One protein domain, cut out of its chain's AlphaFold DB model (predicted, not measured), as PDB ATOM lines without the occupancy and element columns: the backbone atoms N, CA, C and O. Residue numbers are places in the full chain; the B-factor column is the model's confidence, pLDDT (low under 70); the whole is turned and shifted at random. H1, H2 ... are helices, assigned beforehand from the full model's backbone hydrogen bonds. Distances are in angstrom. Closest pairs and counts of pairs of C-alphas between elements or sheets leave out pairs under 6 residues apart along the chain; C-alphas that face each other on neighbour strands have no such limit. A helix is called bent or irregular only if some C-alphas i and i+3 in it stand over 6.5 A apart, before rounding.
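AT A GLANCE: This is residues 34 to 92 of the 396 residues of the protein "DNA/RNA endonuclease G, NUC1" of Nostoc flagelliforme CCNUN1 (UniProt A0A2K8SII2). Picture a small rounded cluster of crossed helices: the chain runs along H1, turns through short H2 and H3, and folds back so that H4 crosses H1 at nearly a right angle. The 59 printed residues include four named helices, H1 to H4 in order, and no named strand. It is all helix and compact, with a radius of gyration of the C-alphas of 10.2 A and spans of 27 by 26 by 20 A.

HOW THE PARTS SIT: Start at H1, residues 40 to 52: its residues 47 to 51 alone only just touch H3, residues 62 to 70, with 3 pairs of C-alphas within 8 A, the closest being Leu 51 and Val 69, 7.4 A. H2, residues 54 to 60, is irregular, with C-alphas 55 and 58 7.2 A apart; it touches H4, residues 78 to 89, closest at C-alphas Leu 60 and Ala 83, 5.8 A. H3 touches residues 79 to 83 of H4 alone, about perpendicular at 87 degrees, closest at C-alphas Asn 64 and Ala 80, 4.4 A. Every O i to N i+4 pair is within hydrogen-bond range in H1, H3 and H4; H2 has 0 of 3, and 2 of 4 O i to N i+3.

IN THESE COORDINATES: Find C-alpha 40 at (-18.476, 19.230, 123.395), where H1 begins its 18.4 A; H2 spans 10.9 A, H3 12.4 A, and H4 15.9 A, to C-alpha 89 at (-22.329, 5.793, 130.744).

THE WHOLE: The printed part has no cut, and no link is long. The model's pLDDT is under 70 at residues 54 to 58 and 90 to 91.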
ATOM      1  N   LEU A  34     -23.565   8.427 124.339       86.56
ATOM      2  CA  LEU A  34     -23.614   9.420 125.417       86.56
ATOM      3  C   LEU A  34     -22.745  10.650 125.188       86.56
ATOM      4  O   LEU A  34     -23.090  11.725 125.678       86.56
ATOM      5  N   LEU A  35     -21.678  10.554 124.393       90.38
ATOM      6  CA  LEU A  35     -20.892  11.739 124.035       90.38
ATOM      7  C   LEU A  35     -21.724  12.778 123.269       90.38
ATOM      8  O   LEU A  35     -21.420  13.965 123.325       90.38
ATOM      9  N   LYS A  36     -22.807  12.353 122.601       91.69
ATOM     10  CA  LYS A  36     -23.748  13.239 121.898       91.69
ATOM     11  C   LYS A  36     -24.851  13.795 122.808       91.69
ATOM     12  O   LYS A  36     -25.606  14.675 122.380       91.69
ATOM     13  N   ALA A  37     -24.983  13.278 124.032       91.81
ATOM     14  CA  ALA A  37     -25.995  13.726 124.986       91.81
ATOM     15  C   ALA A  37     -25.671  15.101 125.582       91.81
ATOM     16  O   ALA A  37     -26.589  15.848 125.939       91.81
ATOM     17  N   ASP A  38     -24.389  15.461 125.646       93.62
ATOM     18  CA  ASP A  38     -23.917  16.724 126.207       93.62
ATOM     19  C   ASP A  38     -23.159  17.587 125.191       93.62
ATOM     20  O   ASP A  38     -22.903  17.171 124.062       93.62
ATOM     21  N   SER A  39     -22.846  18.826 125.578       93.94
ATOM     22  CA  SER A  39     -22.079  19.726 124.710       93.94
ATOM     23  C   SER A  39     -20.600  19.316 124.648       93.94
ATOM     24  O   SER A  39     -20.061  18.854 125.664       93.94
ATOM     25  N   PRO A  40     -19.905  19.527 123.511       94.06
ATOM     26  CA  PRO A  40     -18.476  19.230 123.395       94.06
ATOM     27  C   PRO A  40     -17.642  19.877 124.509       94.06
ATOM     28  O   PRO A  40     -16.772  19.239 125.091       94.06
ATOM     29  N   GLU A  41     -17.961  21.112 124.898       94.56
ATOM     30  CA  GLU A  41     -17.239  21.839 125.946       94.56
ATOM     31  C   GLU A  41     -17.377  21.167 127.319       94.56
ATOM     32  O   GLU A  41     -16.430  21.147 128.108       94.56
ATOM     33  N   ARG A  42     -18.556  20.615 127.634       94.06
ATOM     34  CA  ARG A  42     -18.788  19.888 128.893       94.06
ATOM     35  C   ARG A  42     -18.098  18.533 128.888       94.06
ATOM     36  O   ARG A  42     -17.494  18.172 129.898       94.06
ATOM     37  N   ILE A  43     -18.129  17.838 127.754       94.94
ATOM     38  CA  ILE A  43     -17.393  16.590 127.540       94.94
ATOM     39  C   ILE A  43     -15.890  16.812 127.751       94.94
ATOM     40  O   ILE A  43     -15.265  16.064 128.500       94.94
ATOM     41  N   GLU A  44     -15.321  17.893 127.213       95.00
ATOM     42  CA  GLU A  44     -13.909  18.232 127.421       95.00
ATOM     43  C   GLU A  44     -13.594  18.588 128.878       95.00
ATOM     44  O   GLU A  44     -12.623  18.082 129.444       95.00
ATOM     45  N   LYS A  45     -14.432  19.398 129.541       94.44
ATOM     46  CA  LYS A  45     -14.271  19.677 130.981       94.44
ATOM     47  C   LYS A  45     -14.285  18.383 131.799       94.44
ATOM     48  O   LYS A  45     -13.452  18.209 132.693       94.44
ATOM     49  N   ARG A  46     -15.195  17.458 131.476       93.06
ATOM     50  CA  ARG A  46     -15.291  16.161 132.149       93.06
ATOM     51  C   ARG A  46     -14.078  15.279 131.870       93.06
ATOM     52  O   ARG A  46     -13.542  14.688 132.807       93.06
ATOM     53  N   LYS A  47     -13.588  15.253 130.626       92.81
ATOM     54  CA  LYS A  47     -12.346  14.573 130.233       92.81
ATOM     55  C   LYS A  47     -11.177  15.045 131.087       92.81
ATOM     56  O   LYS A  47     -10.524  14.225 131.726       92.81
ATOM     57  N   MET A  48     -10.953  16.356 131.162       91.56
ATOM     58  CA  MET A  48      -9.852  16.932 131.940       91.56
ATOM     59  C   MET A  48      -9.943  16.550 133.424       91.56
ATOM     60  O   MET A  48      -8.934  16.180 134.028       91.56
ATOM     61  N   ARG A  49     -11.152  16.557 134.004       90.00
ATOM     62  CA  ARG A  49     -11.378  16.152 135.400       90.00
ATOM     63  C   ARG A  49     -11.066  14.673 135.638       90.00
ATOM     64  O   ARG A  49     -10.358  14.344 136.587       90.00
ATOM     65  N   LEU A  50     -11.561  13.786 134.773       87.69
ATOM     66  CA  LEU A  50     -11.330  12.342 134.879       87.69
ATOM     67  C   LEU A  50      -9.855  11.984 134.661       87.69
ATOM     68  O   LEU A  50      -9.315  11.136 135.368       87.69
ATOM     69  N   LEU A  51      -9.174  12.664 133.734       87.06
ATOM     70  CA  LEU A  51      -7.745  12.465 133.496       87.06
ATOM     71  C   LEU A  51      -6.889  12.928 134.682       87.06
ATOM     72  O   LEU A  51      -5.884  12.281 134.976       87.06
ATOM     73  N   ALA A  52      -7.288  13.980 135.398       85.00
ATOM     74  CA  ALA A  52      -6.594  14.418 136.610       85.00
ATOM     75  C   ALA A  52      -6.679  13.392 137.758       85.00
ATOM     76  O   ALA A  52      -5.814  13.377 138.634       85.00
ATOM     77  N   ASN A  53      -7.680  12.504 137.748       77.56
ATOM     78  CA  ASN A  53      -7.841  11.485 138.775       77.56
ATOM     79  C   ASN A  53      -7.056  10.203 138.439       77.56
ATOM     80  O   ASN A  53      -7.449   9.401 137.590       77.56
ATOM     81  N   GLN A  54      -5.942   9.987 139.142       66.69
ATOM     82  CA  GLN A  54      -5.064   8.836 138.914       66.69
ATOM     83  C   GLN A  54      -5.741   7.487 139.204       66.69
ATOM     84  O   GLN A  54      -5.389   6.496 138.560       66.69
ATOM     85  N   SER A  55      -6.741   7.434 140.095       65.25
ATOM     86  CA  SER A  55      -7.430   6.181 140.450       65.25
ATOM     87  C   SER A  55      -8.304   5.619 139.321       65.25
ATOM     88  O   SER A  55      -8.708   4.459 139.384       65.25
ATOM     89  N   LEU A  56      -8.550   6.408 138.269       63.75
ATOM     90  CA  LEU A  56      -9.336   6.026 137.088       63.75
ATOM     91  C   LEU A  56      -8.469   5.552 135.909       63.75
ATOM     92  O   LEU A  56      -8.989   5.136 134.873       63.75
ATOM     93  N   THR A  57      -7.142   5.583 136.064       59.62
ATOM     94  CA  THR A  57      -6.172   5.107 135.062       59.62
ATOM     95  C   THR A  57      -6.395   3.646 134.627       59.62
ATOM     96  O   THR A  57      -6.284   3.386 133.427       59.62
ATOM     97  N   PRO A  58      -6.747   2.696 135.524       61.84
ATOM     98  CA  PRO A  58      -6.946   1.299 135.131       61.84
ATOM     99  C   PRO A  58      -8.122   1.090 134.168       61.84
ATOM    100  O   PRO A  58      -8.050   0.219 133.306       61.84
ATOM    101  N   THR A  59      -9.187   1.890 134.281       70.06
ATOM    102  CA  THR A  59     -10.435   1.666 133.535       70.06
ATOM    103  C   THR A  59     -10.351   2.115 132.075       70.06
ATOM    104  O   THR A  59     -10.944   1.486 131.202       70.06
ATOM    105  N   LEU A  60      -9.596   3.181 131.783       76.56
ATOM    106  CA  LEU A  60      -9.424   3.683 130.412       76.56
ATOM    107  C   LEU A  60      -8.378   2.884 129.616       76.56
ATOM    108  O   LEU A  60      -8.497   2.765 128.395       76.56
ATOM    109  N   GLY A  61      -7.371   2.325 130.294       82.75
ATOM    110  CA  GLY A  61      -6.181   1.750 129.662       82.75
ATOM    111  C   GLY A  61      -5.174   2.825 129.227       82.75
ATOM    112  O   GLY A  61      -5.540   3.964 128.931       82.75
ATOM    113  N   LYS A  62      -3.882   2.469 129.204       85.75
ATOM    114  CA  LYS A  62      -2.774   3.418 128.988       85.75
ATOM    115  C   LYS A  62      -2.863   4.141 127.637       85.75
ATOM    116  O   LYS A  62      -2.828   5.365 127.612       85.75
ATOM    117  N   GLU A  63      -3.046   3.401 126.546       88.81
ATOM    118  CA  GLU A  63      -3.078   3.952 125.181       88.81
ATOM    119  C   GLU A  63      -4.256   4.914 124.967       88.81
ATOM    120  O   GLU A  63      -4.075   6.038 124.501       88.81
ATOM    121  N   ASN A  64      -5.469   4.521 125.376       90.19
ATOM    122  CA  ASN A  64      -6.645   5.391 125.267       90.19
ATOM    123  C   ASN A  64      -6.487   6.649 126.126       90.19
ATOM    124  O   ASN A  64      -6.892   7.735 125.716       90.19
ATOM    125  N   ARG A  65      -5.888   6.519 127.317       88.56
ATOM    126  CA  ARG A  65      -5.601   7.660 128.185       88.56
ATOM    127  C   ARG A  65      -4.619   8.627 127.522       88.56
ATOM    128  O   ARG A  65      -4.892   9.821 127.511       88.56
ATOM    129  N   GLU A  66      -3.516   8.140 126.957       89.88
ATOM    130  CA  GLU A  66      -2.538   8.966 126.231       89.88
ATOM    131  C   GLU A  66      -3.176   9.677 125.027       89.88
ATOM    132  O   GLU A  66      -2.944  10.871 124.807       89.88
ATOM    133  N   ALA A  67      -4.060   8.986 124.302       92.38
ATOM    134  CA  ALA A  67      -4.807   9.572 123.197       92.38
ATOM    135  C   ALA A  67      -5.761  10.693 123.651       92.38
ATOM    136  O   ALA A  67      -5.807  11.741 123.008       92.38
ATOM    137  N   LEU A  68      -6.477  10.510 124.768       91.25
ATOM    138  CA  LEU A  68      -7.385  11.515 125.348       91.25
ATOM    139  C   LEU A  68      -6.650  12.703 125.982       91.25
ATOM    140  O   LEU A  68      -7.207  13.798 126.060       91.25
ATOM    141  N   VAL A  69      -5.414  12.504 126.448       91.44
ATOM    142  CA  VAL A  69      -4.540  13.598 126.897       91.44
ATOM    143  C   VAL A  69      -4.125  14.465 125.710       91.44
ATOM    144  O   VAL A  69      -4.100  15.687 125.824       91.44
ATOM    145  N   SER A  70      -3.819  13.835 124.576       92.94
ATOM    146  CA  SER A  70      -3.238  14.516 123.416       92.94
ATOM    147  C   SER A  70      -4.277  15.135 122.478       92.94
ATOM    148  O   SER A  70      -3.934  16.032 121.717       92.94
ATOM    149  N   ASN A  71      -5.533  14.675 122.524       93.75
ATOM    150  CA  ASN A  71      -6.579  15.079 121.582       93.75
ATOM    151  C   ASN A  71      -7.891  15.442 122.299       93.75
ATOM    152  O   ASN A  71      -8.189  14.897 123.372       93.75
ATOM    153  N   PRO A  72      -8.724  16.322 121.715       93.94
ATOM    154  CA  PRO A  72     -10.146  16.407 122.052       93.94
ATOM    155  C   PRO A  72     -10.825  15.035 121.934       93.94
ATOM    156  O   PRO A  72     -10.437  14.228 121.089       93.94
ATOM    157  N   VAL A  73     -11.860  14.763 122.738       93.12
ATOM    158  CA  VAL A  73     -12.609  13.495 122.672       93.12
ATOM    159  C   VAL A  73     -13.122  13.260 121.254       93.12
ATOM    160  O   VAL A  73     -12.973  12.161 120.740       93.12
ATOM    161  N   SER A  74     -13.655  14.286 120.587       92.44
ATOM    162  CA  SER A  74     -14.198  14.177 119.225       92.44
ATOM    163  C   SER A  74     -13.172  13.781 118.158       92.44
ATOM    164  O   SER A  74     -13.555  13.256 117.116       92.44
ATOM    165  N   GLU A  75     -11.887  14.043 118.402       94.69
ATOM    166  CA  GLU A  75     -10.784  13.787 117.465       94.69
ATOM    167  C   GLU A  75      -9.926  12.585 117.884       94.69
ATOM    168  O   GLU A  75      -9.085  12.115 117.120       94.69
ATOM    169  N   ALA A  76     -10.133  12.060 119.094       93.75
ATOM    170  CA  ALA A  76      -9.423  10.889 119.584       93.75
ATOM    171  C   ALA A  76      -9.789   9.634 118.763       93.75
ATOM    172  O   ALA A  76     -10.885   9.561 118.201       93.75
ATOM    173  N   PRO A  77      -8.924   8.601 118.724       95.12
ATOM    174  CA  PRO A  77      -9.248   7.324 118.098       95.12
ATOM    175  C   PRO A  77     -10.563   6.742 118.624       95.12
ATOM    176  O   PRO A  77     -10.881   6.880 119.807       95.12
ATOM    177  N   GLU A  78     -11.302   6.025 117.778       92.50
ATOM    178  CA  GLU A  78     -12.617   5.475 118.135       92.50
ATOM    179  C   GLU A  78     -12.567   4.580 119.389       92.50
ATOM    180  O   GLU A  78     -13.480   4.600 120.215       92.50
ATOM    181  N   SER A  79     -11.471   3.840 119.591       91.75
ATOM    182  CA  SER A  79     -11.242   3.050 120.806       91.75
ATOM    183  C   SER A  79     -11.223   3.910 122.073       91.75
ATOM    184  O   SER A  79     -11.820   3.532 123.083       91.75
ATOM    185  N   ALA A  80     -10.584   5.079 122.010       91.50
ATOM    186  CA  ALA A  80     -10.478   6.019 123.114       91.50
ATOM    187  C   ALA A  80     -11.814   6.727 123.370       91.50
ATOM    188  O   ALA A  80     -12.216   6.848 124.526       91.50
ATOM    189  N   GLN A  81     -12.540   7.098 122.308       92.06
ATOM    190  CA  GLN A  81     -13.898   7.641 122.414       92.06
ATOM    191  C   GLN A  81     -14.839   6.652 123.101       92.06
ATOM    192  O   GLN A  81     -15.465   6.989 124.101       92.06
ATOM    193  N   ARG A  82     -14.876   5.395 122.639       89.25
ATOM    194  CA  ARG A  82     -15.706   4.337 123.238       89.25
ATOM    195  C   ARG A  82     -15.287   4.005 124.672       89.25
ATOM    196  O   ARG A  82     -16.137   3.719 125.513       89.25
ATOM    197  N   ALA A  83     -13.989   4.008 124.983       88.12
ATOM    198  CA  ALA A  83     -13.509   3.807 126.352       88.12
ATOM    199  C   ALA A  83     -13.968   4.938 127.282       88.12
ATOM    200  O   ALA A  83     -14.466   4.666 128.373       88.12
ATOM    201  N   PHE A  84     -13.856   6.185 126.826       89.62
ATOM    202  CA  PHE A  84     -14.322   7.353 127.561       89.62
ATOM    203  C   PHE A  84     -15.844   7.362 127.729       89.62
ATOM    204  O   PHE A  84     -16.349   7.609 128.821       89.62
ATOM    205  N   GLU A  85     -16.584   7.006 126.681       88.56
ATOM    206  CA  GLU A  85     -18.037   6.931 126.741       88.56
ATOM    207  C   GLU A  85     -18.517   5.879 127.748       88.56
ATOM    208  O   GLU A  85     -19.409   6.162 128.541       88.56
ATOM    209  N   ARG A  86     -17.880   4.702 127.808       84.50
ATOM    210  CA  ARG A  86     -18.182   3.688 128.837       84.50
ATOM    211  C   ARG A  86     -17.906   4.182 130.258       84.50
ATOM    212  O   ARG A  86     -18.631   3.815 131.180       84.50
ATOM    213  N   GLN A  87     -16.882   5.016 130.437       82.56
ATOM    214  CA  GLN A  87     -16.579   5.631 131.728       82.56
ATOM    215  C   GLN A  87     -17.688   6.604 132.173       82.56
ATOM    216  O   GLN A  87     -17.988   6.662 133.363       82.56
ATOM    217  N   ILE A  88     -18.304   7.333 131.232       81.94
ATOM    218  CA  ILE A  88     -19.443   8.240 131.470       81.94
ATOM    219  C   ILE A  88     -20.750   7.451 131.656       81.94
ATOM    220  O   ILE A  88     -21.479   7.650 132.620       81.94
ATOM    221  N   GLY A  89     -21.057   6.521 130.753       70.69
ATOM    222  CA  GLY A  89     -22.329   5.793 130.744       70.69
ATOM    223  C   GLY A  89     -22.526   4.782 131.851       70.69
ATOM    224  O   GLY A  89     -23.647   4.321 132.061       70.69
ATOM    225  N   GLY A  90     -21.465   4.483 132.591       64.31
ATOM    226  CA  GLY A  90     -21.514   3.551 133.695       64.31
ATOM    227  C   GLY A  90     -21.393   2.121 133.195       64.31
ATOM    228  O   GLY A  90     -22.303   1.548 132.604       64.31
ATOM    229  N   ASN A  91     -20.259   1.514 133.512       61.72
ATOM    230  CA  ASN A  91     -20.317   0.155 134.009       61.72
ATOM    231  C   ASN A  91     -20.759   0.254 135.482       61.72
ATOM    232  O   ASN A  91     -20.202   1.066 136.225       61.72
ATOM    233  N   ASP A  92     -21.708  -0.575 135.921       71.00
ATOM    234  CA  ASP A  92     -22.061  -0.719 137.349       71.00
ATOM    235  C   ASP A  92     -20.881  -1.242 138.189       71.00
ATOM    236  O   ASP A  92     -20.920  -1.281 139.418       71.00
TER     237      ASP A  92